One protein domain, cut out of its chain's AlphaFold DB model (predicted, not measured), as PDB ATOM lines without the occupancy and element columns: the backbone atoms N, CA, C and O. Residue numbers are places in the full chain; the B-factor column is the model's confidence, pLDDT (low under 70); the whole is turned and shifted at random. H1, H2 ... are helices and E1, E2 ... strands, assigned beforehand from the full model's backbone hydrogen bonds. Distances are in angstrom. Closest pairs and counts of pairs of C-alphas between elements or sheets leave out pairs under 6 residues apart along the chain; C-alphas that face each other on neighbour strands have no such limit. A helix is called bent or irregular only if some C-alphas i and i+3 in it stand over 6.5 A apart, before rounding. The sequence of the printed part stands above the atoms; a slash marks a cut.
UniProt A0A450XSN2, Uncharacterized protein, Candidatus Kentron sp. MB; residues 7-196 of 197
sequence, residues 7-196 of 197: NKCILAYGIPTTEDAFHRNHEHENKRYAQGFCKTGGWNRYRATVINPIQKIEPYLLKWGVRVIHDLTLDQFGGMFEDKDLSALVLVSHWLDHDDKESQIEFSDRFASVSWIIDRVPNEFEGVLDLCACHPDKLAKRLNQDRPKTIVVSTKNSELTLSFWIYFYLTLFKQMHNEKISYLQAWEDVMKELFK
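What this domain is: This is residues 7 to 196 of the 197 residues of an uncharacterized protein of Candidatus Kentron sp. MB (UniProt A0A450XSN2). A parallel sheet of five strands stands in the middle of a rounded body, with H3, H7 and H8 on one side of it and H4 and H6 on the other, H5 next to H6. H1, H2 and the hairpin E4 E5 lie beyond the ends at which the sheet's strands finish. The printed part has 190 residues, with eight named helices and seven named strands, along the chain E1 H1 H2 H3 E2 H4 E3 E4 E5 H5 E6 H6 E7 H7 H8; the class is mixed, helices and strands. The sheet's order is E2 E1 E3 E6 E7. The whole is compact, with a radius of gyration of the C-alphas of 15.9 A and spans of 42 by 35 by 32 A.

How they stand to each other: In the large sheet E2, residues 67 to 69, E1, residues 9 to 13, E3, residues 88 to 92, E6, residues 128 to 132, and E7, residues 151 to 154, are parallel neighbours in this order. Within hydrogen-bond range are N 11 and O 67 at 2.8 A, N 10 and O 88 at 2.9 A, N 89 and O 128 at 2.8 A, and N 129 and O 151 at 2.8 A. H6, residues 137 to 146, is on the sheet over E7, at a height over the sheet of 9.0 A, and runs along the strands, at 3 degrees to E7 on the local plane. E6, H6, E7 is a strand-helix-strand unit, two parallel neighbours with a helix between, and its crossover is right-handed. H5, residues 114 to 120, touches H6, the closest C-alphas being those of Val 114 and Leu 139, 5.8 A. H3, residues 42 to 64, H4, residues 74 to 80, H7, residues 162 to 179, and H8, residues 183 to 195, only graze the sheet. E2, H4, E3 is a split unit, with E1 between the two strands, and its crossover is right-handed. H3 and H7 touch at a shallow tilt of 6 degrees, the same way, closest at the C-alphas of Thr 49 and Ser 163, 5.8 A. H7, with residues 168 to 176 alone, touches H8 at a steep tilt of 57 degrees, closest at the C-alphas of Leu 172 and Ala 186, 5.5 A. H2, residues 33 to 38, forms a helical hairpin with H3, closest at the C-alphas of Phe 37 and Tyr 46, 6.3 A, and H3 touches it with residues 43 to 46 alone. H1, residues 19 to 27, touches H2 about perpendicular, at 90 degrees, closest at the C-alphas of His 26 and Gln 35, 5.1 A; E1, H1 H2 H3, E2 is a strand-helix-strand unit too. E4, residues 104 to 106, and E5, residues 111 to 113, form an antiparallel hairpin, with N 105 and O 112 2.8 A apart. Every O i to N i+4 pair is within hydrogen-bond range in H1, H4, H5, H6, H7 and H8; in H2 1 of 2 are, and in H3 15 of 19.

Where its parts are: E1 begins at C-alpha 9 (22.343, 81.997, 38.233) and is 13.5 A long. H3, 32.6 A long, has a kink of 32 degrees near residue 49 and is irregular, with C-alphas 56 and 59 7.0 A apart. H7 is 25.6 A long, and H8, 18.0 A long, ends at C-alpha 195 (30.220, 104.056, 32.738).

The domain as a whole: The C-alphas of Asp 100 and Asn 178 are the two farthest apart, 46.3 A. The printed part has no cut, and the link E3 to E4, of 11 residues, is long. The mean pLDDT of the printed part is 92.3; residues 99 to 100, 156 to 159 and 196 are under 70.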
ATOM      1  N   ASN A   7      18.872  79.572  34.858       95.00
ATOM      2  CA  ASN A   7      18.583  78.738  36.033       95.00
ATOM      3  C   ASN A   7      19.833  78.385  36.862       95.00
ATOM      4  O   ASN A   7      19.711  78.049  38.041       95.00
ATOM      5  N   LYS A   8      21.029  78.541  36.285       96.56
ATOM      6  CA  LYS A   8      22.328  78.379  36.946       96.56
ATOM      7  C   LYS A   8      22.811  79.659  37.620       96.56
ATOM      8  O   LYS A   8      23.885  79.655  38.216       96.56
ATOM      9  N   CYS A   9      22.039  80.741  37.559       98.06
ATOM     10  CA  CYS A   9      22.343  81.997  38.233       98.06
ATOM     11  C   CYS A   9      21.494  82.157  39.500       98.06
ATOM     12  O   CYS A   9      20.300  81.843  39.513       98.06
ATOM     13  N   ILE A  10      22.113  82.674  40.559       98.50
ATOM     14  CA  ILE A  10      21.453  83.022  41.818       98.50
ATOM     15  C   ILE A  10      21.668  84.509  42.103       98.50
ATOM     16  O   ILE A  10      22.799  84.986  42.075       98.50
ATOM     17  N   LEU A  11      20.593  85.221  42.439       98.38
ATOM     18  CA  LEU A  11      20.624  86.540  43.065       98.38
ATOM     19  C   LEU A  11      20.159  86.406  44.515       98.38
ATOM     20  O   LEU A  11      18.987  86.128  44.765       98.38
ATOM     21  N   ALA A  12      21.075  86.573  45.465       98.31
ATOM     22  CA  ALA A  12      20.811  86.330  46.875       98.31
ATOM     23  C   ALA A  12      20.986  87.595  47.724       98.31
ATOM     24  O   ALA A  12      21.993  88.299  47.627       98.31
ATOM     25  N   TYR A  13      20.008  87.860  48.588       97.69
ATOM     26  CA  TYR A  13      19.976  89.015  49.478       97.69
ATOM     27  C   TYR A  13      20.313  88.596  50.911       97.69
ATOM     28  O   TYR A  13      19.506  87.957  51.579       97.69
ATOM     29  N   GLY A  14      21.491  88.987  51.402       95.88
ATOM     30  CA  GLY A  14      21.858  88.886  52.824       95.88
ATOM     31  C   GLY A  14      21.230  89.982  53.693       95.88
ATOM     32  O   GLY A  14      21.238  89.899  54.918       95.88
ATOM     33  N   ILE A  15      20.666  91.010  53.058       94.25
ATOM     34  CA  ILE A  15      19.915  92.092  53.703       94.25
ATOM     35  C   ILE A  15      18.424  91.737  53.839       94.25
ATOM     36  O   ILE A  15      17.928  90.928  53.055       94.25
ATOM     37  N   PRO A  16      17.679  92.381  54.759       94.62
ATOM     38  CA  PRO A  16      16.238  92.175  54.884       94.62
ATOM     39  C   PRO A  16      15.479  92.470  53.597       94.62
ATOM     40  O   PRO A  16      15.621  93.558  53.027       94.62
ATOM     41  N   THR A  17      14.595  91.568  53.189       95.44
ATOM     42  CA  THR A  17      13.679  91.821  52.060       95.44
ATOM     43  C   THR A  17      12.204  91.858  52.472       95.44
ATOM     44  O   THR A  17      11.323  92.035  51.631       95.44
ATOM     45  N   THR A  18      11.925  91.796  53.777       94.94
ATOM     46  CA  THR A  18      10.580  91.910  54.364       94.94
ATOM     47  C   THR A  18      10.530  92.936  55.502       94.94
ATOM     48  O   THR A  18      11.564  93.305  56.064       94.94
ATOM     49  N   GLU A  19       9.324  93.408  55.844       95.44
ATOM     50  CA  GLU A  19       9.102  94.343  56.963       95.44
ATOM     51  C   GLU A  19       9.507  93.710  58.292       95.44
ATOM     52  O   GLU A  19      10.309  94.273  59.037       95.44
ATOM     53  N   ASP A  20       9.049  92.484  58.541       94.56
ATOM     54  CA  ASP A  20       9.384  91.763  59.762       94.56
ATOM     55  C   ASP A  20      10.897  91.530  59.884       94.56
ATOM     56  O   ASP A  20      11.463  91.718  60.959       94.56
ATOM     57  N   ALA A  21      11.583  91.157  58.794       93.06
ATOM     58  CA  ALA A  21      13.041  91.010  58.808       93.06
ATOM     59  C   ALA A  21      13.750  92.346  59.056       93.06
ATOM     60  O   ALA A  21      14.744  92.386  59.779       93.06
ATOM     61  N   PHE A  22      13.235  93.447  58.504       94.56
ATOM     62  CA  PHE A  22      13.784  94.775  58.749       94.56
ATOM     63  C   PHE A  22      13.688  95.154  60.229       94.56
ATOM     64  O   PHE A  22      14.684  95.589  60.807       94.56
ATOM     65  N   HIS A  23      12.529  94.944  60.858       92.56
ATOM     66  CA  HIS A  23      12.334  95.242  62.276       92.56
ATOM     67  C   HIS A  23      13.168  94.331  63.183       92.56
ATOM     68  O   HIS A  23      13.863  94.835  64.063       92.56
ATOM     69  N   ARG A  24      13.221  93.020  62.906       90.31
ATOM     70  CA  ARG A  24      14.112  92.099  63.636       90.31
ATOM     71  C   ARG A  24      15.580  92.516  63.535       90.31
ATOM     72  O   ARG A  24      16.285  92.539  64.542       90.31
ATOM     73  N   ASN A  25      16.050  92.878  62.341       88.94
ATOM     74  CA  ASN A  25      17.432  93.325  62.158       88.94
ATOM     75  C   ASN A  25      17.683  94.700  62.780       88.94
ATOM     76  O   ASN A  25      18.804  94.991  63.180       88.94
ATOM     77  N   HIS A  26      16.674  95.562  62.878       86.62
ATOM     78  CA  HIS A  26      16.821  96.840  63.562       86.62
ATOM     79  C   HIS A  26      17.110  96.658  65.060       86.62
ATOM     80  O   HIS A  26      17.992  97.339  65.588       86.62
ATOM     81  N   GLU A  27      16.401  95.735  65.712       84.38
ATOM     82  CA  GLU A  27      16.491  95.478  67.155       84.38
ATOM     83  C   GLU A  27      17.740  94.675  67.556       84.38
ATOM     84  O   GLU A  27      18.158  94.704  68.712       84.38
ATOM     85  N   HIS A  28      18.379  93.990  66.606       83.06
ATOM     86  CA  HIS A  28      19.594  93.222  66.865       83.06
ATOM     87  C   HIS A  28      20.852  94.100  66.909       83.06
ATOM     88  O   HIS A  28      21.215  94.750  65.929       83.06
ATOM     89  N   GLU A  29      21.609  94.025  68.009       75.88
ATOM     90  CA  GLU A  29      22.880  94.757  68.190       75.88
ATOM     91  C   GLU A  29      23.937  94.425  67.119       75.88
ATOM     92  O   GLU A  29      24.767  95.263  66.766       75.88
ATOM     93  N   ASN A  30      23.858  93.216  66.557       77.62
ATOM     94  CA  ASN A  30      24.780  92.674  65.562       77.62
ATOM     95  C   ASN A  30      24.200  92.714  64.140       77.62
ATOM     96  O   ASN A  30      24.385  91.773  63.372       77.62
ATOM     97  N   LYS A  31      23.496  93.789  63.783       85.56
ATOM     98  CA  LYS A  31      23.060  94.097  62.412       85.56
ATOM     99  C   LYS A  31      23.227  95.583  62.181       85.56
ATOM    100  O   LYS A  31      22.973  96.368  63.086       85.56
ATOM    101  N   ARG A  32      23.683  96.001  61.003       85.31
ATOM    102  CA  ARG A  32      24.007  97.418  60.759       85.31
ATOM    103  C   ARG A  32      23.238  98.002  59.594       85.31
ATOM    104  O   ARG A  32      22.913  99.190  59.638       85.31
ATOM    105  N   TYR A  33      22.863  97.184  58.612       86.50
ATOM    106  CA  TYR A  33      22.201  97.696  57.420       86.50
ATOM    107  C   TYR A  33      20.858  98.369  57.728       86.50
ATOM    108  O   TYR A  33      20.690  99.563  57.476       86.50
ATOM    109  N   ALA A  34      19.921  97.645  58.354       88.38
ATOM    110  CA  ALA A  34      18.598  98.175  58.706       88.38
ATOM    111  C   ALA A  34      18.678  99.365  59.687       88.38
ATOM    112  O   ALA A  34      17.939 100.347  59.559       88.38
ATOM    113  N   GLN A  35      19.634  99.331  60.625       87.81
ATOM    114  CA  GLN A  35      19.864 100.415  61.586       87.81
ATOM    115  C   GLN A  35      20.223 101.744  60.899       87.81
ATOM    116  O   GLN A  35      19.785 102.806  61.350       87.81
ATOM    117  N   GLY A  36      20.960 101.704  59.782       86.38
ATOM    118  CA  GLY A  36      21.314 102.895  59.001       86.38
ATOM    119  C   GLY A  36      20.102 103.658  58.451       86.38
ATOM    120  O   GLY A  36      20.120 104.889  58.352       86.38
ATOM    121  N   PHE A  37      19.004 102.956  58.166       87.75
ATOM    122  CA  PHE A  37      17.772 103.565  57.656       87.75
ATOM    123  C   PHE A  37      16.903 104.165  58.760       87.75
ATOM    124  O   PHE A  37      16.205 105.150  58.519       87.75
ATOM    125  N   CYS A  38      16.974 103.645  59.985       81.62
ATOM    126  CA  CYS A  38      16.137 104.104  61.097       81.62
ATOM    127  C   CYS A  38      16.371 105.577  61.452       81.62
ATOM    128  O   CYS A  38      15.427 106.294  61.772       81.62
ATOM    129  N   LYS A  39      17.600 106.074  61.279       80.44
ATOM    130  CA  LYS A  39      17.931 107.493  61.493       80.44
ATOM    131  C   LYS A  39      17.464 108.420  60.369       80.44
ATOM    132  O   LYS A  39      17.518 109.634  60.523       80.44
ATOM    133  N   THR A  40      17.063 107.874  59.222       83.44
ATOM    134  CA  THR A  40      16.928 108.643  57.977       83.44
ATOM    135  C   THR A  40      15.601 108.425  57.244       83.44
ATOM    136  O   THR A  40      15.474 108.825  56.085       83.44
ATOM    137  N   GLY A  41      14.608 107.823  57.911       89.06
ATOM    138  CA  GLY A  41      13.252 107.595  57.384       89.06
ATOM    139  C   GLY A  41      12.651 106.218  57.700       89.06
ATOM    140  O   GLY A  41      11.503 105.962  57.339       89.06
ATOM    141  N   GLY A  42      13.409 105.336  58.358       93.50
ATOM    142  CA  GLY A  42      12.954 104.025  58.820       93.50
ATOM    143  C   GLY A  42      12.496 103.104  57.692       93.50
ATOM    144  O   GLY A  42      12.994 103.177  56.563       93.50
ATOM    145  N   TRP A  43      11.525 102.247  58.012       94.94
ATOM    146  CA  TRP A  43      10.961 101.269  57.082       94.94
ATOM    147  C   TRP A  43      10.437 101.907  55.793       94.94
ATOM    148  O   TRP A  43      10.715 101.404  54.714       94.94
ATOM    149  N   ASN A  44       9.752 103.052  55.860       95.62
ATOM    150  CA  ASN A  44       9.187 103.693  54.666       95.62
ATOM    151  C   ASN A  44      10.258 104.044  53.628       95.62
ATOM    152  O   ASN A  44      10.081 103.788  52.435       95.62
ATOM    153  N   ARG A  45      11.391 104.597  54.080       94.75
ATOM    154  CA  ARG A  45      12.524 104.876  53.195       94.75
ATOM    155  C   ARG A  45      13.139 103.582  52.673       94.75
ATOM    156  O   ARG A  45      13.339 103.475  51.469       94.75
ATOM    157  N   TYR A  46      13.391 102.610  53.552       95.31
ATOM    158  CA  TYR A  46      13.943 101.306  53.172       95.31
ATOM    159  C   TYR A  46      13.087 100.611  52.109       95.31
ATOM    160  O   TYR A  46      13.584 100.201  51.060       95.31
ATOM    161  N   ARG A  47      11.772 100.563  52.331       96.62
ATOM    162  CA  ARG A  47      10.790 100.023  51.401       96.62
ATOM    163  C   ARG A  47      10.862 100.725  50.050       96.62
ATOM    164  O   ARG A  47      10.916 100.056  49.024       96.62
ATOM    165  N   ALA A  48      10.900 102.055  50.035       95.75
ATOM    166  CA  ALA A  48      10.956 102.818  48.792       95.75
ATOM    167  C   ALA A  48      12.256 102.592  48.000       95.75
ATOM    168  O   ALA A  48      12.205 102.509  46.774       95.75
ATOM    169  N   THR A  49      13.405 102.488  48.676       93.75
ATOM    170  CA  THR A  49      14.724 102.434  48.020       93.75
ATOM    171  C   THR A  49      15.277 101.026  47.812       93.75
ATOM    172  O   THR A  49      16.197 100.862  47.021       93.75
ATOM    173  N   VAL A  50      14.758 100.022  48.521       94.31
ATOM    174  CA  VAL A  50      15.243  98.633  48.460       94.31
ATOM    175  C   VAL A  50      14.121  97.695  48.030       94.31
ATOM    176  O   VAL A  50      14.191  97.115  46.950       94.31
ATOM    177  N   ILE A  51      13.049  97.601  48.819       97.25
ATOM    178  CA  ILE A  51      11.994  96.596  48.606       97.25
ATOM    179  C   ILE A  51      11.221  96.827  47.309       97.25
ATOM    180  O   ILE A  51      11.066  95.905  46.515       97.25
ATOM    181  N   ASN A  52      10.759  98.054  47.060       97.62
ATOM    182  CA  ASN A  52       9.986  98.377  45.864       97.62
ATOM    183  C   ASN A  52      10.792  98.097  44.575       97.62
ATOM    184  O   ASN A  52      10.231  97.495  43.659       97.62
ATOM    185  N   PRO A  53      12.087  98.473  44.468       97.62
ATOM    186  CA  PRO A  53      12.933  98.029  43.363       97.62
ATOM    187  C   PRO A  53      13.024  96.504  43.216       97.62
ATOM    188  O   PRO A  53      12.834  96.022  42.104       97.62
ATOM    189  N   ILE A  54      13.256  95.748  44.299       97.62
ATOM    190  CA  ILE A  54      13.320  94.271  44.248       97.62
ATOM    191  C   ILE A  54      12.003  93.703  43.704       97.62
ATOM    192  O   ILE A  54      12.001  93.031  42.673       97.62
ATOM    193  N   GLN A  55      10.875  94.068  44.319       97.69
ATOM    194  CA  GLN A  55       9.535  93.611  43.929       97.69
ATOM    195  C   GLN A  55       9.189  93.953  42.477       97.69
ATOM    196  O   GLN A  55       8.435  93.233  41.824       97.69
ATOM    197  N   LYS A  56       9.731  95.058  41.956       98.06
ATOM    198  CA  LYS A  56       9.517  95.468  40.570       98.06
ATOM    199  C   LYS A  56      10.283  94.598  39.576       98.06
ATOM    200  O   LYS A  56       9.764  94.357  38.489       98.06
ATOM    201  N   ILE A  57      11.506  94.171  39.897       98.06
ATOM    202  CA  ILE A  57      12.350  93.428  38.948       98.06
ATOM    203  C   ILE A  57      12.197  91.911  39.064       98.06
ATOM    204  O   ILE A  57      12.322  91.207  38.064       98.06
ATOM    205  N   GLU A  58      11.905  91.408  40.261       98.38
ATOM    206  CA  GLU A  58      11.905  89.982  40.583       98.38
ATOM    207  C   GLU A  58      10.995  89.139  39.672       98.38
ATOM    208  O   GLU A  58      11.466  88.111  39.183       98.38
ATOM    209  N   PRO A  59       9.765  89.566  39.311       98.62
ATOM    210  CA  PRO A  59       8.932  88.799  38.387       98.62
ATOM    211  C   PRO A  59       9.592  88.553  37.023       98.62
ATOM    212  O   PRO A  59       9.364  87.514  36.405       98.62
ATOM    213  N   TYR A  60      10.416  89.491  36.546       98.31
ATOM    214  CA  TYR A  60      11.158  89.329  35.297       98.31
ATOM    215  C   TYR A  60      12.314  88.344  35.466       98.31
ATOM    216  O   TYR A  60      12.468  87.455  34.633       98.31
ATOM    217  N   LEU A  61      13.069  88.462  36.562       98.25
ATOM    218  CA  LEU A  61      14.176  87.557  36.880       98.25
ATOM    219  C   LEU A  61      13.698  86.103  36.971       98.25
ATOM    220  O   LEU A  61      14.236  85.234  36.284       98.25
ATOM    221  N   LEU A  62      12.623  85.866  37.729       98.12
ATOM    222  CA  LEU A  62      12.006  84.548  37.873       98.12
ATOM    223  C   LEU A  62      11.484  84.021  36.530       98.12
ATOM    224  O   LEU A  62      11.698  82.858  36.198       98.12
ATOM    225  N   LYS A  63      10.846  84.877  35.718       97.50
ATOM    226  CA  LYS A  63      10.378  84.507  34.373       97.50
ATOM    227  C   LYS A  63      11.524  84.081  33.453       97.50
ATOM    228  O   LYS A  63      11.320  83.220  32.600       97.50
ATOM    229  N   TRP A  64      12.701  84.687  33.589       97.19
ATOM    230  CA  TRP A  64      13.881  84.320  32.805       97.19
ATOM    231  C   TRP A  64      14.643  83.119  33.369       97.19
ATOM    232  O   TRP A  64      15.541  82.620  32.698       97.19
ATOM    233  N   GLY A  65      14.266  82.630  34.553       97.31
ATOM    234  CA  GLY A  65      14.840  81.447  35.188       97.31
ATOM    235  C   GLY A  65      15.851  81.745  36.294       97.31
ATOM    236  O   GLY A  65      16.296  80.807  36.941       97.31
ATOM    237  N   VAL A  66      16.188  83.011  36.560       98.19
ATOM    238  CA  VAL A  66      17.121  83.372  37.639       98.19
ATOM    239  C   VAL A  66      16.521  82.986  38.986       98.19
ATOM    240  O   VAL A  66      15.373  83.323  39.287       98.19
ATOM    241  N   ARG A  67      17.307  82.314  39.828       98.31
ATOM    242  CA  ARG A  67      16.897  81.989  41.197       98.31
ATOM    243  C   ARG A  67      17.093  83.212  42.086       98.31
ATOM    244  O   ARG A  67      18.197  83.746  42.155       98.31
ATOM    245  N   VAL A  68      16.043  83.639  42.781       98.44
ATOM    246  CA  VAL A  68      16.102  84.768  43.720       98.44
ATOM    247  C   VAL A  68      15.947  84.241  45.140       98.44
ATOM    248  O   VAL A  68      14.979  83.545  45.437       98.44
ATOM    249  N   ILE A  69      16.915  84.548  46.003       98.25
ATOM    250  CA  ILE A  69      16.946  84.087  47.394       98.25
ATOM    251  C   ILE A  69      16.861  85.291  48.323       98.25
ATOM    252  O   ILE A  69      17.711  86.179  48.304       98.25
ATOM    253  N   HIS A  70      15.815  85.295  49.136       97.56
ATOM    254  CA  HIS A  70      15.525  86.317  50.134       97.56
ATOM    255  C   HIS A  70      16.024  85.883  51.505       97.56
ATOM    256  O   HIS A  70      16.090  84.685  51.775       97.56
ATOM    257  N   ASP A  71      16.335  86.858  52.362       93.88
ATOM    258  CA  ASP A  71      16.759  86.635  53.746       93.88
ATOM    259  C   ASP A  71      17.828  85.522  53.867       93.88
ATOM    260  O   ASP A  71      17.724  84.615  54.698       93.88
ATOM    261  N   LEU A  72      18.875  85.601  53.040       97.12
ATOM    262  CA  LEU A  72      19.935  84.598  52.928       97.12
ATOM    263  C   LEU A  72      20.666  84.387  54.257       97.12
ATOM    264  O   LEU A  72      21.318  85.309  54.752       97.12
ATOM    265  N   THR A  73      20.628  83.164  54.788       95.88
ATOM    266  CA  THR A  73      21.409  82.772  55.969       95.88
ATOM    267  C   THR A  73      22.810  82.306  55.588       95.88
ATOM    268  O   THR A  73      23.081  81.941  54.439       95.88
ATOM    269  N   LEU A  74      23.706  82.246  56.576       95.19
ATOM    270  CA  LEU A  74      25.034  81.680  56.363       95.19
ATOM    271  C   LEU A  74      25.012  80.223  55.890       95.19
ATOM    272  O   LEU A  74      25.735  79.850  54.965       95.19
ATOM    273  N   ASP A  75      24.172  79.395  56.502       96.12
ATOM    274  CA  ASP A  75      24.096  77.977  56.147       96.12
ATOM    275  C   ASP A  75      23.581  77.794  54.714       96.12
ATOM    276  O   ASP A  75      24.125  76.979  53.965       96.12
ATOM    277  N   GLN A  76      22.602  78.609  54.299       97.62
ATOM    278  CA  GLN A  76      22.095  78.621  52.927       97.62
ATOM    279  C   GLN A  76      23.171  79.039  51.928       97.62
ATOM    280  O   GLN A  76      23.322  78.376  50.905       97.62
ATOM    281  N   PHE A  77      23.942  80.091  52.225       97.94
ATOM    282  CA  PHE A  77      25.050  80.522  51.370       97.94
ATOM    283  C   PHE A  77      26.040  79.387  51.117       97.94
ATOM    284  O   PHE A  77      26.438  79.151  49.981       97.94
ATOM    285  N   GLY A  78      26.397  78.638  52.161       96.00
ATOM    286  CA  GLY A  78      27.282  77.492  51.992       96.00
ATOM    287  C   GLY A  78      26.677  76.358  51.172       96.00
ATOM    288  O   GLY A  78      27.378  75.762  50.359       96.00
ATOM    289  N   GLY A  79      25.383  76.087  51.353       96.88
ATOM    290  CA  GLY A  79      24.664  75.066  50.591       96.88
ATOM    291  C   GLY A  79      24.498  75.399  49.104       96.88
ATOM    292  O   GLY A  79      24.344  74.492  48.293       96.88
ATOM    293  N   MET A  80      24.578  76.674  48.701       97.00
ATOM    294  CA  MET A  80      24.464  77.066  47.286       97.00
ATOM    295  C   MET A  80      25.543  76.442  46.405       97.00
ATOM    296  O   MET A  80      25.283  76.149  45.242       97.00
ATOM    297  N   PHE A  81      26.732  76.211  46.957       96.50
ATOM    298  CA  PHE A  81      27.847  75.623  46.219       96.50
ATOM    299  C   PHE A  81      27.762  74.095  46.089       96.50
ATOM    300  O   PHE A  81      28.597  73.493  45.417       96.50
ATOM    301  N   GLU A  82      26.762  73.453  46.700       95.50
ATOM    302  CA  GLU A  82      26.474  72.029  46.474       95.50
ATOM    303  C   GLU A  82      25.850  71.790  45.088       95.50
ATOM    304  O   GLU A  82      25.918  70.682  44.545       95.50
ATOM    305  N   ASP A  83      25.277  72.837  44.489       94.62
ATOM    306  CA  ASP A  83      24.791  72.826  43.118       94.62
ATOM    307  C   ASP A  83      25.962  72.863  42.126       94.62
ATOM    308  O   ASP A  83      26.552  73.907  41.847       94.62
ATOM    309  N   LYS A  84      26.272  71.697  41.552       92.81
ATOM    310  CA  LYS A  84      27.349  71.526  40.564       92.81
ATOM    311  C   LYS A  84      27.114  72.288  39.263       92.81
ATOM    312  O   LYS A  84      28.050  72.449  38.485       92.81
ATOM    313  N   ASP A  85      25.878  72.706  39.010       93.94
ATOM    314  CA  ASP A  85      25.520  73.479  37.835       93.94
ATOM    315  C   ASP A  85      25.575  74.989  38.088       93.94
ATOM    316  O   ASP A  85      25.409  75.743  37.136       93.94
ATOM    317  N   LEU A  86      25.844  75.459  39.313       97.06
ATOM    318  CA  LEU A  86      25.935  76.887  39.617       97.06
ATOM    319  C   LEU A  86      26.984  77.580  38.729       97.06
ATOM    320  O   LEU A  86      28.167  77.253  38.768       97.06
ATOM    321  N   SER A  87      26.550  78.570  37.945       96.56
ATOM    322  CA  SER A  87      27.424  79.363  37.067       96.56
ATOM    323  C   SER A  87      27.721  80.747  37.636       96.56
ATOM    324  O   SER A  87      28.844  81.226  37.510       96.56
ATOM    325  N   ALA A  88      26.748  81.382  38.297       97.81
ATOM    326  CA  ALA A  88      26.946  82.688  38.921       97.81
ATOM    327  C   ALA A  88      26.141  82.834  40.216       97.81
ATOM    328  O   ALA A  88      24.959  82.491  40.262       97.81
ATOM    329  N   LEU A  89      26.768  83.399  41.247       98.06
ATOM    330  CA  LEU A  89      26.135  83.799  42.500       98.06
ATOM    331  C   LEU A  89      26.372  85.291  42.729       98.06
ATOM    332  O   LEU A  89      27.508  85.723  42.901       98.06
ATOM    333  N   VAL A  90      25.290  86.061  42.780       98.00
ATOM    334  CA  VAL A  90      25.302  87.460  43.201       98.00
ATOM    335  C   VAL A  90      24.948  87.532  44.677       98.00
ATOM    336  O   VAL A  90      23.856  87.126  45.076       98.00
ATOM    337  N   LEU A  91      25.855  88.080  45.482       97.31
ATOM    338  CA  LEU A  91      25.641  88.325  46.902       97.31
ATOM    339  C   LEU A  91      25.389  89.816  47.136       97.31
ATOM    340  O   LEU A  91      26.317  90.624  47.148       97.31
ATOM    341  N   VAL A  92      24.125  90.167  47.364       95.94
ATOM    342  CA  VAL A  92      23.704  91.508  47.777       95.94
ATOM    343  C   VAL A  92      23.692  91.564  49.295       95.94
ATOM    344  O   VAL A  92      22.801  91.018  49.948       95.94
ATOM    345  N   SER A  93      24.695  92.214  49.875       94.44
ATOM    346  CA  SER A  93      24.886  92.216  51.322       94.44
ATOM    347  C   SER A  93      25.481  93.532  51.825       94.44
ATOM    348  O   SER A  93      26.079  94.310  51.079       94.44
ATOM    349  N   HIS A  94      25.299  93.792  53.117       91.81
ATOM    350  CA  HIS A  94      25.993  94.871  53.794       91.81
ATOM    351  C   HIS A  94      27.389  94.434  54.230       91.81
ATOM    352  O   HIS A  94      27.602  93.318  54.700       91.81
ATOM    353  N   TRP A  95      28.331  95.361  54.102       89.69
ATOM    354  CA  TRP A  95      29.706  95.182  54.525       89.69
ATOM    355  C   TRP A  95      29.988  96.024  55.759       89.69
ATOM    356  O   TRP A  95      29.777  97.238  55.741       89.69
ATOM    357  N   LEU A  96      30.523  95.386  56.793       87.25
ATOM    358  CA  LEU A  96      31.014  96.047  57.987       87.25
ATOM    359  C   LEU A  96      32.540  95.999  57.980       87.25
ATOM    360  O   LEU A  96      33.134  94.934  58.167       87.25
ATOM    361  N   ASP A  97      33.170  97.150  57.747       82.88
ATOM    362  CA  ASP A  97      34.615  97.257  57.908       82.88
ATOM    363  C   ASP A  97      34.966  97.527  59.371       82.88
ATOM    364  O   ASP A  97      34.260  98.256  60.071       82.88
ATOM    365  N   HIS A  98      36.053  96.915  59.825       76.56
ATOM    366  CA  HIS A  98      36.618  97.148  61.147       76.56
ATOM    367  C   HIS A  98      38.085  97.523  60.962       76.56
ATOM    368  O   HIS A  98      38.826  96.785  60.313       76.56
ATOM    369  N   ASP A  99      38.503  98.645  61.542       69.62
ATOM    370  CA  ASP A  99      39.877  99.145  61.392       69.62
ATOM    371  C   ASP A  99      40.907  98.206  62.052       69.62
ATOM    372  O   ASP A  99      41.990  97.995  61.509       69.62
ATOM    373  N   ASP A 100      40.524  97.553  63.157       69.75
ATOM    374  CA  ASP A 100      41.396  96.679  63.961       69.75
ATOM    375  C   ASP A 100      41.004  95.188  63.926       69.75
ATOM    376  O   ASP A 100      41.594  94.361  64.626       69.75
ATOM    377  N   LYS A 101      39.966  94.816  63.167       76.56
ATOM    378  CA  LYS A 101      39.444  93.437  63.108       76.56
ATOM    379  C   LYS A 101      39.191  93.004  61.670       76.56
ATOM    380  O   LYS A 101      39.215  93.796  60.737       76.56
ATOM    381  N   GLU A 102      38.934  91.713  61.490       84.38
ATOM    382  CA  GLU A 102      38.513  91.196  60.194       84.38
ATOM    383  C   GLU A 102      37.164  91.808  59.790       84.38
ATOM    384  O   GLU A 102      36.213  91.803  60.575       84.38
ATOM    385  N   SER A 103      37.081  92.323  58.560       89.50
ATOM    386  CA  SER A 103      35.832  92.818  57.984       89.50
ATOM    387  C   SER A 103      34.776  91.710  57.920       89.50
ATOM    388  O   SER A 103      35.095  90.516  57.862       89.50
ATOM    389  N   GLN A 104      33.505  92.101  57.929       92.25
ATOM    390  CA  GLN A 104      32.392  91.163  58.021       92.25
ATOM    391  C   GLN A 104      31.300  91.455  56.995       92.25
ATOM    392  O   GLN A 104      31.094  92.596  56.583       92.25
ATOM    393  N   ILE A 105      30.577  90.406  56.618       93.44
ATOM    394  CA  ILE A 105      29.473  90.435  55.658       93.44
ATOM    395  C   ILE A 105      28.183  90.089  56.390       93.44
ATOM    396  O   ILE A 105      28.145  89.123  57.154       93.44
ATOM    397  N   GLU A 106      27.143  90.897  56.203       94.19
ATOM    398  CA  GLU A 106      25.854  90.718  56.871       94.19
ATOM    399  C   GLU A 106      24.986  89.697  56.118       94.19
ATOM    400  O   GLU A 106      24.625  89.897  54.958       94.19
ATOM    401  N   PHE A 107      24.620  88.610  56.785       94.94
ATOM    402  CA  PHE A 107      23.582  87.676  56.339       94.94
ATOM    403  C   PHE A 107      22.306  87.937  57.128       94.94
ATOM    404  O   PHE A 107      22.315  88.744  58.059       94.94
ATOM    405  N   SER A 108      21.205  87.264  56.808       93.31
ATOM    406  CA  SER A 108      19.938  87.450  57.518       93.31
ATOM    407  C   SER A 108      20.018  86.994  58.974       93.31
ATOM    408  O   SER A 108      19.497  87.672  59.857       93.31
ATOM    409  N   ASP A 109      20.784  85.942  59.263       92.00
ATOM    410  CA  ASP A 109      20.950  85.351  60.593       92.00
ATOM    411  C   ASP A 109      22.084  86.011  61.388       92.00
ATOM    412  O   ASP A 109      21.884  86.423  62.529       92.00
ATOM    413  N   ARG A 110      23.259  86.244  60.786       92.06
ATOM    414  CA  ARG A 110      24.426  86.817  61.496       92.06
ATOM    415  C   ARG A 110      25.462  87.457  60.570       92.06
ATOM    416  O   ARG A 110      25.309  87.459  59.356       92.06
ATOM    417  N   PHE A 111      26.515  88.020  61.156       93.00
ATOM    418  CA  PHE A 111      27.705  88.435  60.417       93.00
ATOM    419  C   PHE A 111      28.633  87.245  60.162       93.00
ATOM    420  O   PHE A 111      28.864  86.427  61.053       93.00
ATOM    421  N   ALA A 112      29.207  87.200  58.967       94.19
ATOM    422  CA  ALA A 112      30.252  86.267  58.577       94.19
ATOM    423  C   ALA A 112      31.580  87.005  58.461       94.19
ATOM    424  O   ALA A 112      31.617  88.103  57.908       94.19
ATOM    425  N   SER A 113      32.673  86.417  58.937       93.81
ATOM    426  CA  SER A 113      33.992  86.978  58.655       93.81
ATOM    427  C   SER A 113      34.431  86.642  57.228       93.81
ATOM    428  O   SER A 113      33.964  85.663  56.641       93.81
ATOM    429  N   VAL A 114      35.343  87.437  56.661       92.50
ATOM    430  CA  VAL A 114      35.906  87.170  55.324       92.50
ATOM    431  C   VAL A 114      36.487  85.751  55.236       92.50
ATOM    432  O   VAL A 114      36.259  85.067  54.239       92.50
ATOM    433  N   SER A 115      37.163  85.274  56.287       94.00
ATOM    434  CA  SER A 115      37.684  83.904  56.378       94.00
ATOM    435  C   SER A 115      36.605  82.855  56.231       94.00
ATOM    436  O   SER A 115      36.732  81.966  55.396       94.00
ATOM    437  N   TRP A 116      35.516  83.006  56.984       95.19
ATOM    438  CA  TRP A 116      34.410  82.062  56.929       95.19
ATOM    439  C   TRP A 116      33.834  81.956  55.511       95.19
ATOM    440  O   TRP A 116      33.554  80.861  55.032       95.19
ATOM    441  N   ILE A 117      33.694  83.093  54.818       95.88
ATOM    442  CA  ILE A 117      33.149  83.132  53.456       95.88
ATOM    443  C   ILE A 117      34.055  82.386  52.486       95.88
ATOM    444  O   ILE A 117      33.574  81.558  51.718       95.88
ATOM    445  N   ILE A 118      35.361  82.638  52.549       95.50
ATOM    446  CA  ILE A 118      36.341  81.976  51.682       95.50
ATOM    447  C   ILE A 118      36.329  80.471  51.919       95.50
ATOM    448  O   ILE A 118      36.246  79.712  50.957       95.50
ATOM    449  N   ASP A 119      36.344  80.029  53.177       96.06
ATOM    450  CA  ASP A 119      36.328  78.608  53.542       96.06
ATOM    451  C   ASP A 119      35.092  77.869  53.018       96.06
ATOM    452  O   ASP A 119      35.142  76.658  52.799       96.06
ATOM    453  N   ARG A 120      33.993  78.590  52.776       96.44
ATOM    454  CA  ARG A 120      32.754  78.015  52.255       96.44
ATOM    455  C   ARG A 120      32.664  77.989  50.731       96.44
ATOM    456  O   ARG A 120      31.900  77.185  50.207       96.44
ATOM    457  N   VAL A 121      33.435  78.817  50.027       97.25
ATOM    458  CA  VAL A 121      33.561  78.728  48.565       97.25
ATOM    459  C   VAL A 121      34.459  77.527  48.239       97.25
ATOM    460  O   VAL A 121      35.600  77.503  48.704       97.25
ATOM    461  N   PRO A 122      34.008  76.524  47.465       96.44
ATOM    462  CA  PRO A 122      34.851  75.384  47.114       96.44
ATOM    463  C   PRO A 122      36.047  75.794  46.249       96.44
ATOM    464  O   PRO A 122      35.945  76.685  45.408       96.44
ATOM    465  N   ASN A 123      37.181  75.109  46.408       96.25
ATOM    466  CA  ASN A 123      38.383  75.375  45.603       96.25
ATOM    467  C   ASN A 123      38.169  75.066  44.114       96.25
ATOM    468  O   ASN A 123      38.835  75.627  43.246       96.25
ATOM    469  N   GLU A 124      37.259  74.143  43.829       95.81
ATOM    470  CA  GLU A 124      36.874  73.665  42.512       95.81
ATOM    471  C   GLU A 124      35.749  74.473  41.860       95.81
ATOM    472  O   GLU A 124      35.383  74.165  40.729       95.81
ATOM    473  N   PHE A 125      35.194  75.482  42.541       96.88
ATOM    474  CA  PHE A 125      34.130  76.300  41.971       96.88
ATOM    475  C   PHE A 125      34.663  77.153  40.809       96.88
ATOM    476  O   PHE A 125      35.455  78.077  41.007       96.88
ATOM    477  N   GLU A 126      34.202  76.832  39.597       95.69
ATOM    478  CA  GLU A 126      34.578  77.456  38.315       95.69
ATOM    479  C   GLU A 126      33.488  78.418  37.795       95.69
ATOM    480  O   GLU A 126      33.237  78.503  36.594       95.69
ATOM    481  N   GLY A 127      32.800  79.116  38.704       96.19
ATOM    482  CA  GLY A 127      31.763  80.098  38.378       96.19
ATOM    483  C   GLY A 127      32.122  81.529  38.782       96.19
ATOM    484  O   GLY A 127      33.241  81.825  39.215       96.19
ATOM    485  N   VAL A 128      31.145  82.425  38.643       97.56
ATOM    486  CA  VAL A 128      31.253  83.832  39.038       97.56
ATOM    487  C   VAL A 128      30.686  84.040  40.440       97.56
ATOM    488  O   VAL A 128      29.559  83.643  40.728       97.56
ATOM    489  N   LEU A 129      31.444  84.715  41.300       97.50
ATOM    490  CA  LEU A 129      30.953  85.276  42.553       97.50
ATOM    491  C   LEU A 129      30.932  86.805  42.430       97.50
ATOM    492  O   LEU A 129      31.980  87.448  42.427       97.50
ATOM    493  N   ASP A 130      29.735  87.372  42.288       96.69
ATOM    494  CA  ASP A 130      29.501  88.812  42.168       96.69
ATOM    495  C   ASP A 130      29.172  89.410  43.538       96.69
ATOM    496  O   ASP A 130      28.154  89.094  44.160       96.69
ATOM    497  N   LEU A 131      30.072  90.254  44.033       94.75
ATOM    498  CA  LEU A 131      29.973  90.881  45.343       94.75
ATOM    499  C   LEU A 131      29.355  92.281  45.223       94.75
ATOM    500  O   LEU A 131      30.063  93.273  45.014       94.75
ATOM    501  N   CYS A 132      28.042  92.360  45.444       92.94
ATOM    502  CA  CYS A 132      27.285  93.604  45.563       92.94
ATOM    503  C   CYS A 132      27.272  94.088  47.018       92.94
ATOM    504  O   CYS A 132      26.283  93.936  47.744       92.94
ATOM    505  N   ALA A 133      28.389  94.672  47.450       83.25
ATOM    506  CA  ALA A 133      28.564  95.231  48.788       83.25
ATOM    507  C   ALA A 133      29.349  96.556  48.735       83.25
ATOM    508  O   ALA A 133      29.989  96.854  47.732       83.25
ATOM    509  N   CYS A 134      29.313  97.364  49.804       77.44
ATOM    510  CA  CYS A 134      29.918  98.708  49.804       77.44
ATOM    511  C   CYS A 134      31.458  98.716  49.706       77.44
ATOM    512  O   CYS A 134      32.008  99.625  49.092       77.44
ATOM    513  N   HIS A 135      32.150  97.732  50.301       79.88
ATOM    514  CA  HIS A 135      33.624  97.679  50.362       79.88
ATOM    515  C   HIS A 135      34.183  96.251  50.171       79.88
ATOM    516  O   HIS A 135      34.878  95.729  51.045       79.88
ATOM    517  N   PRO A 136      33.900  95.578  49.042       81.81
ATOM    518  CA  PRO A 136      34.191  94.155  48.866       81.81
ATOM    519  C   PRO A 136      35.679  93.847  48.635       81.81
ATOM    520  O   PRO A 136      36.044  92.675  48.577       81.81
ATOM    521  N   ASP A 137      36.548  94.855  48.500       85.38
ATOM    522  CA  ASP A 137      37.927  94.701  48.015       85.38
ATOM    523  C   ASP A 137      38.750  93.685  48.814       85.38
ATOM    524  O   ASP A 137      39.478  92.880  48.231       85.38
ATOM    525  N   LYS A 138      38.626  93.694  50.149       86.88
ATOM    526  CA  LYS A 138      39.356  92.761  51.022       86.88
ATOM    527  C   LYS A 138      38.922  91.311  50.772       86.88
ATOM    528  O   LYS A 138      39.788  90.442  50.675       86.88
ATOM    529  N   LEU A 139      37.617  91.048  50.622       90.50
ATOM    530  CA  LEU A 139      37.117  89.709  50.284       90.50
ATOM    531  C   LEU A 139      37.497  89.340  48.851       90.50
ATOM    532  O   LEU A 139      38.027  88.258  48.634       90.50
ATOM    533  N   ALA A 140      37.278  90.236  47.887       91.94
ATOM    534  CA  ALA A 140      37.540  89.961  46.481       91.94
ATOM    535  C   ALA A 140      39.013  89.622  46.232       91.94
ATOM    536  O   ALA A 140      39.326  88.625  45.584       91.94
ATOM    537  N   LYS A 141      39.933  90.405  46.810       91.38
ATOM    538  CA  LYS A 141      41.373  90.145  46.726       91.38
ATOM    539  C   LYS A 141      41.722  88.759  47.255       91.38
ATOM    540  O   LYS A 141      42.514  88.056  46.635       91.38
ATOM    541  N   ARG A 142      41.152  88.384  48.395       93.19
ATOM    542  CA  ARG A 142      41.508  87.150  49.085       93.19
ATOM    543  C   ARG A 142      40.855  85.920  48.455       93.19
ATOM    544  O   ARG A 142      41.526  84.913  48.296       93.19
ATOM    545  N   LEU A 143      39.620  86.027  47.963       94.50
ATOM    546  CA  LEU A 143      39.017  85.005  47.102       94.50
ATOM    547  C   LEU A 143      39.840  84.781  45.829       94.50
ATOM    548  O   LEU A 143      40.119  83.641  45.495       94.50
ATOM    549  N   ASN A 144      40.303  85.841  45.160       92.88
ATOM    550  CA  ASN A 144      41.157  85.693  43.975       92.88
ATOM    551  C   ASN A 144      42.498  84.995  44.282       92.88
ATOM    552  O   ASN A 144      43.081  84.370  43.400       92.88
ATOM    553  N   GLN A 145      43.001  85.108  45.516       94.12
ATOM    554  CA  GLN A 145      44.221  84.429  45.964       94.12
ATOM    555  C   GLN A 145      43.959  82.966  46.341       94.12
ATOM    556  O   GLN A 145      44.689  82.077  45.906       94.12
ATOM    557  N   ASP A 146      42.908  82.723  47.123       96.38
ATOM    558  CA  ASP A 146      42.660  81.436  47.775       96.38
ATOM    559  C   ASP A 146      41.753  80.513  46.940       96.38
ATOM    560  O   ASP A 146      41.725  79.303  47.166       96.38
ATOM    561  N   ARG A 147      41.001  81.064  45.979       96.75
ATOM    562  CA  ARG A 147      40.048  80.371  45.090       96.75
ATOM    563  C   ARG A 147      40.322  80.739  43.624       96.75
ATOM    564  O   ARG A 147      39.483  81.354  42.972       96.75
ATOM    565  N   PRO A 148      41.478  80.343  43.058       94.88
ATOM    566  CA  PRO A 148      41.943  80.816  41.746       94.88
ATOM    567  C   PRO A 148      41.064  80.393  40.558       94.88
ATOM    568  O   PRO A 148      41.237  80.901  39.453       94.88
ATOM    569  N   LYS A 149      40.154  79.435  40.762       95.56
ATOM    570  CA  LYS A 149      39.180  78.987  39.760       95.56
ATOM    571  C   LYS A 149      37.898  79.818  39.745       95.56
ATOM    572  O   LYS A 149      37.184  79.808  38.747       95.56
ATOM    573  N   THR A 150      37.614  80.528  40.832       96.75
ATOM    574  CA  THR A 150      36.432  81.372  40.963       96.75
ATOM    575  C   THR A 150      36.710  82.734  40.350       96.75
ATOM    576  O   THR A 150      37.700  83.386  40.675       96.75
ATOM    577  N   ILE A 151      35.811  83.194  39.486       96.50
ATOM    578  CA  ILE A 151      35.870  84.547  38.943       96.50
ATOM    579  C   ILE A 151      35.152  85.464  39.924       96.50
ATOM    580  O   ILE A 151      33.943  85.353  40.112       96.50
ATOM    581  N   VAL A 152      35.881  86.384  40.549       95.31
ATOM    582  CA  VAL A 152      35.271  87.355  41.457       95.31
ATOM    583  C   VAL A 152      35.082  88.679  40.743       95.31
ATOM    584  O   VAL A 152      36.056  89.322  40.345       95.31
ATOM    585  N   VAL A 153      33.831  89.112  40.632       93.50
ATOM    586  CA  VAL A 153      33.499  90.480  40.225       93.50
ATOM    587  C   VAL A 153      32.972  91.235  41.433       93.50
ATOM    588  O   VAL A 153      32.372  90.669  42.346       93.50
ATOM    589  N   SER A 154      33.259  92.526  41.490       88.50
ATOM    590  CA  SER A 154      32.876  93.338  42.634       88.50
ATOM    591  C   SER A 154      32.642  94.768  42.206       88.50
ATOM    592  O   SER A 154      33.443  95.348  41.465       88.50
ATOM    593  N   THR A 155      31.584  95.363  42.725       73.88
ATOM    594  CA  THR A 155      31.217  96.733  42.407       73.88
ATOM    595  C   THR A 155      31.923  97.693  43.362       73.88
ATOM    596  O   THR A 155      31.605  97.743  44.545       73.88
ATOM    597  N   LYS A 156      32.899  98.460  42.863       68.19
ATOM    598  CA  LYS A 156      33.743  99.349  43.693       68.19
ATOM    599  C   LYS A 156      33.129 100.715  43.996       68.19
ATOM    600  O   LYS A 156      33.743 101.528  44.680       68.19
ATOM    601  N   ASN A 157      31.959 101.014  43.438       65.06
ATOM    602  CA  ASN A 157      31.429 102.366  43.475       65.06
ATOM    603  C   ASN A 157      30.496 102.567  44.677       65.06
ATOM    604  O   ASN A 157      29.283 102.374  44.576       65.06
ATOM    605  N   SER A 158      31.083 102.972  45.806       63.97
ATOM    606  CA  SER A 158      30.364 103.305  47.043       63.97
ATOM    607  C   SER A 158      29.399 104.488  46.900       63.97
ATOM    608  O   SER A 158      28.590 104.718  47.795       63.97
ATOM    609  N   GLU A 159      29.466 105.246  45.801       69.44
ATOM    610  CA  GLU A 159      28.563 106.374  45.541       69.44
ATOM    611  C   GLU A 159      27.215 105.929  44.954       69.44
ATOM    612  O   GLU A 159      26.249 106.695  44.955       69.44
ATOM    613  N   LEU A 160      27.115 104.685  44.471       82.75
ATOM    614  CA  LEU A 160      25.894 104.170  43.863       82.75
ATOM    615  C   LEU A 160      24.986 103.499  44.889       82.75
ATOM    616  O   LEU A 160      25.392 102.688  45.719       82.75
ATOM    617  N   THR A 161      23.705 103.846  44.804       88.06
ATOM    618  CA  THR A 161      22.667 103.317  45.692       88.06
ATOM    619  C   THR A 161      22.379 101.844  45.408       88.06
ATOM    620  O   THR A 161      22.488 101.387  44.274       88.06
ATOM    621  N   LEU A 162      21.893 101.102  46.405       89.50
ATOM    622  CA  LEU A 162      21.455  99.722  46.185       89.50
ATOM    623  C   LEU A 162      20.352  99.617  45.115       89.50
ATOM    624  O   LEU A 162      20.355  98.681  44.321       89.50
ATOM    625  N   SER A 163      19.448 100.599  45.030       91.75
ATOM    626  CA  SER A 163      18.455 100.655  43.950       91.75
ATOM    627  C   SER A 163      19.092 100.651  42.563       91.75
ATOM    628  O   SER A 163      18.558 100.006  41.666       91.75
ATOM    629  N   PHE A 164      20.228 101.333  42.380       92.81
ATOM    630  CA  PHE A 164      20.957 101.299  41.114       92.81
ATOM    631  C   PHE A 164      21.417  99.876  40.795       92.81
ATOM    632  O   PHE A 164      21.126  99.382  39.710       92.81
ATOM    633  N   TRP A 165      22.050  99.193  41.753       93.38
ATOM    634  CA  TRP A 165      22.532  97.821  41.565       93.38
ATOM    635  C   TRP A 165      21.401  96.828  41.293       93.38
ATOM    636  O   TRP A 165      21.526  95.964  40.434       93.38
ATOM    637  N   ILE A 166      20.247  96.995  41.938       94.94
ATOM    638  CA  ILE A 166      19.052  96.194  41.640       94.94
ATOM    639  C   ILE A 166      18.665  96.347  40.157       94.94
ATOM    640  O   ILE A 166      18.503  95.352  39.453       94.94
ATOM    641  N   TYR A 167      18.586  97.575  39.635       95.88
ATOM    642  CA  TYR A 167      18.294  97.786  38.210       95.88
ATOM    643  C   TYR A 167      19.433  97.349  37.278       95.88
ATOM    644  O   TYR A 167      19.150  96.901  36.168       95.88
ATOM    645  N   PHE A 168      20.691  97.422  37.717       95.56
ATOM    646  CA  PHE A 168      21.826  96.849  36.994       95.56
ATOM    647  C   PHE A 168      21.613  95.352  36.751       95.56
ATOM    648  O   PHE A 168      21.692  94.910  35.607       95.56
ATOM    649  N   TYR A 169      21.238  94.589  37.784       97.31
ATOM    650  CA  TYR A 169      20.990  93.153  37.641       97.31
ATOM    651  C   TYR A 169      19.802  92.842  36.729       97.31
ATOM    652  O   TYR A 169      19.862  91.884  35.961       97.31
ATOM    653  N   LEU A 170      18.748  93.669  36.731       97.75
ATOM    654  CA  LEU A 170      17.678  93.542  35.738       97.75
ATOM    655  C   LEU A 170      18.229  93.653  34.309       97.75
ATOM    656  O   LEU A 170      17.891  92.825  33.465       97.75
ATOM    657  N   THR A 171      19.048  94.668  34.030       97.56
ATOM    658  CA  THR A 171      19.629  94.888  32.696       97.56
ATOM    659  C   THR A 171      20.579  93.755  32.310       97.56
ATOM    660  O   THR A 171      20.449  93.213  31.214       97.56
ATOM    661  N   LEU A 172      21.451  93.335  33.229       97.62
ATOM    662  CA  LEU A 172      22.396  92.234  33.037       97.62
ATOM    663  C   LEU A 172      21.671  90.935  32.673       97.62
ATOM    664  O   LEU A 172      21.931  90.350  31.621       97.62
ATOM    665  N   PHE A 173      20.705  90.502  33.490       97.94
ATOM    666  CA  PHE A 173      19.989  89.250  33.231       97.94
ATOM    667  C   PHE A 173      19.083  89.336  32.000       97.94
ATOM    668  O   PHE A 173      18.926  88.347  31.283       97.94
ATOM    669  N   LYS A 174      18.537  90.520  31.691       97.44
ATOM    670  CA  LYS A 174      17.815  90.753  30.433       97.44
ATOM    671  C   LYS A 174      18.728  90.551  29.225       97.44
ATOM    672  O   LYS A 174      18.299  89.950  28.241       97.44
ATOM    673  N   GLN A 175      19.957  91.058  29.284       96.75
ATOM    674  CA  GLN A 175      20.917  90.917  28.196       96.75
ATOM    675  C   GLN A 175      21.327  89.453  28.020       96.75
ATOM    676  O   GLN A 175      21.224  88.928  26.915       96.75
ATOM    677  N   MET A 176      21.654  88.752  29.112       96.75
ATOM    678  CA  MET A 176      21.896  87.302  29.082       96.75
ATOM    679  C   MET A 176      20.728  86.539  28.444       96.75
ATOM    680  O   MET A 176      20.942  85.686  27.584       96.75
ATOM    681  N   HIS A 177      19.488  86.871  28.821       96.00
ATOM    682  CA  HIS A 177      18.288  86.229  28.285       96.00
ATOM    683  C   HIS A 177      18.129  86.442  26.773       96.00
ATOM    684  O   HIS A 177      17.851  85.494  26.036       96.00
ATOM    685  N   ASN A 178      18.300  87.680  26.307       95.62
ATOM    686  CA  ASN A 178      18.068  88.044  24.912       95.62
ATOM    687  C   ASN A 178      19.207  87.594  23.990       95.62
ATOM    688  O   ASN A 178      18.955  87.109  22.887       95.62
ATOM    689  N   GLU A 179      20.451  87.766  24.433       95.12
ATOM    690  CA  GLU A 179      21.652  87.591  23.608       95.12
ATOM    691  C   GLU A 179      22.321  86.230  23.814       95.12
ATOM    692  O   GLU A 179      23.193  85.854  23.034       95.12
ATOM    693  N   LYS A 180      21.881  85.457  24.818       92.94
ATOM    694  CA  LYS A 180      22.401  84.114  25.133       92.94
ATOM    695  C   LYS A 180      23.906  84.110  25.433       92.94
ATOM    696  O   LYS A 180      24.622  83.171  25.081       92.94
ATOM    697  N   ILE A 181      24.369  85.166  26.092       94.94
ATOM    698  CA  ILE A 181      25.756  85.364  26.526       94.94
ATOM    699  C   ILE A 181      25.957  84.907  27.980       94.94
ATOM    700  O   ILE A 181      24.996  84.740  28.729       94.94
ATOM    701  N   SER A 182      27.212  84.685  28.380       95.81
ATOM    702  CA  SER A 182      27.573  84.357  29.770       95.81
ATOM    703  C   SER A 182      27.347  85.536  30.717       95.81
ATOM    704  O   SER A 182      27.412  86.686  30.274       95.81
ATOM    705  N   TYR A 183      27.281  85.261  32.017       96.69
ATOM    706  CA  TYR A 183      27.221  86.266  33.072       96.69
ATOM    707  C   TYR A 183      28.337  87.305  32.962       96.69
ATOM    708  O   TYR A 183      28.059  88.500  32.961       96.69
ATOM    709  N   LEU A 184      29.595  86.867  32.817       95.88
ATOM    710  CA  LEU A 184      30.738  87.783  32.787       95.88
ATOM    711  C   LEU A 184      30.685  88.735  31.583       95.88
ATOM    712  O   LEU A 184      30.859  89.936  31.750       95.88
ATOM    713  N   GLN A 185      30.374  88.213  30.392       96.19
ATOM    714  CA  GLN A 185      30.179  89.038  29.194       96.19
ATOM    715  C   GLN A 185      29.073  90.084  29.395       96.19
ATOM    716  O   GLN A 185      29.294  91.260  29.128       96.19
ATOM    717  N   ALA A 186      27.903  89.677  29.906       96.62
ATOM    718  CA  ALA A 186      26.806  90.607  30.169       96.62
ATOM    719  C   ALA A 186      27.191  91.658  31.221       96.62
ATOM    720  O   ALA A 186      26.879  92.835  31.069       96.62
ATOM    721  N   TRP A 187      27.906  91.250  32.272       95.88
ATOM    722  CA  TRP A 187      28.414  92.162  33.290       95.88
ATOM    723  C   TRP A 187      29.330  93.223  32.674       95.88
ATOM    724  O   TRP A 187      29.135  94.414  32.908       95.88
ATOM    725  N   GLU A 188      30.293  92.812  31.846       94.62
ATOM    726  CA  GLU A 188      31.209  93.729  31.168       94.62
ATOM    727  C   GLU A 188      30.485  94.692  30.225       94.62
ATOM    728  O   GLU A 188      30.801  95.882  30.216       94.62
ATOM    729  N   ASP A 189      29.524  94.199  29.445       95.50
ATOM    730  CA  ASP A 189      28.805  95.007  28.459       95.50
ATOM    731  C   ASP A 189      27.908  96.052  29.137       95.50
ATOM    732  O   ASP A 189      27.992  97.238  28.805       95.50
ATOM    733  N   VAL A 190      27.147  95.659  30.166       94.88
ATOM    734  CA  VAL A 190      26.323  96.601  30.942       94.88
ATOM    735  C   VAL A 190      27.195  97.619  31.680       94.88
ATOM    736  O   VAL A 190      26.865  98.805  31.719       94.88
ATOM    737  N   MET A 191      28.331  97.203  32.249       91.69
ATOM    738  CA  MET A 191      29.254  98.132  32.911       91.69
ATOM    739  C   MET A 191      29.869  99.133  31.924       91.69
ATOM    740  O   MET A 191      29.943 100.324  32.237       91.69
ATOM    741  N   LYS A 192      30.270  98.697  30.723       91.44
ATOM    742  CA  LYS A 192      30.757  99.598  29.664       91.44
ATOM    743  C   LYS A 192      29.686 100.604  29.252       91.44
ATOM    744  O   LYS A 192      29.983 101.791  29.143       91.44
ATOM    745  N   GLU A 193      28.441 100.160  29.084       90.75
ATOM    746  CA  GLU A 193      27.330 101.043  28.717       90.75
ATOM    747  C   GLU A 193      27.052 102.100  29.799       90.75
ATOM    748  O   GLU A 193      26.895 103.286  29.492       90.75
ATOM    749  N   LEU A 194      27.039 101.694  31.072       86.88
ATOM    750  CA  LEU A 194      26.709 102.580  32.190       86.88
ATOM    751  C   LEU A 194      27.813 103.589  32.515       86.88
ATOM    752  O   LEU A 194      27.503 104.719  32.892       86.88
ATOM    753  N   PHE A 195      29.084 103.206  32.366       83.06
ATOM    754  CA  PHE A 195      30.220 104.056  32.738       83.06
ATOM    755  C   PHE A 195      30.974 104.670  31.553       83.06
ATOM    756  O   PHE A 195      31.855 105.494  31.784       83.06
ATOM    757  N   LYS A 196      30.589 104.355  30.306       69.94
ATOM    758  CA  LYS A 196      31.135 104.936  29.063       69.94
ATOM    759  C   LYS A 196      32.669 104.976  29.025       69.94
ATOM    760  O   LYS A 196      33.253 106.043  28.823       69.94
TER     761      LYS A 196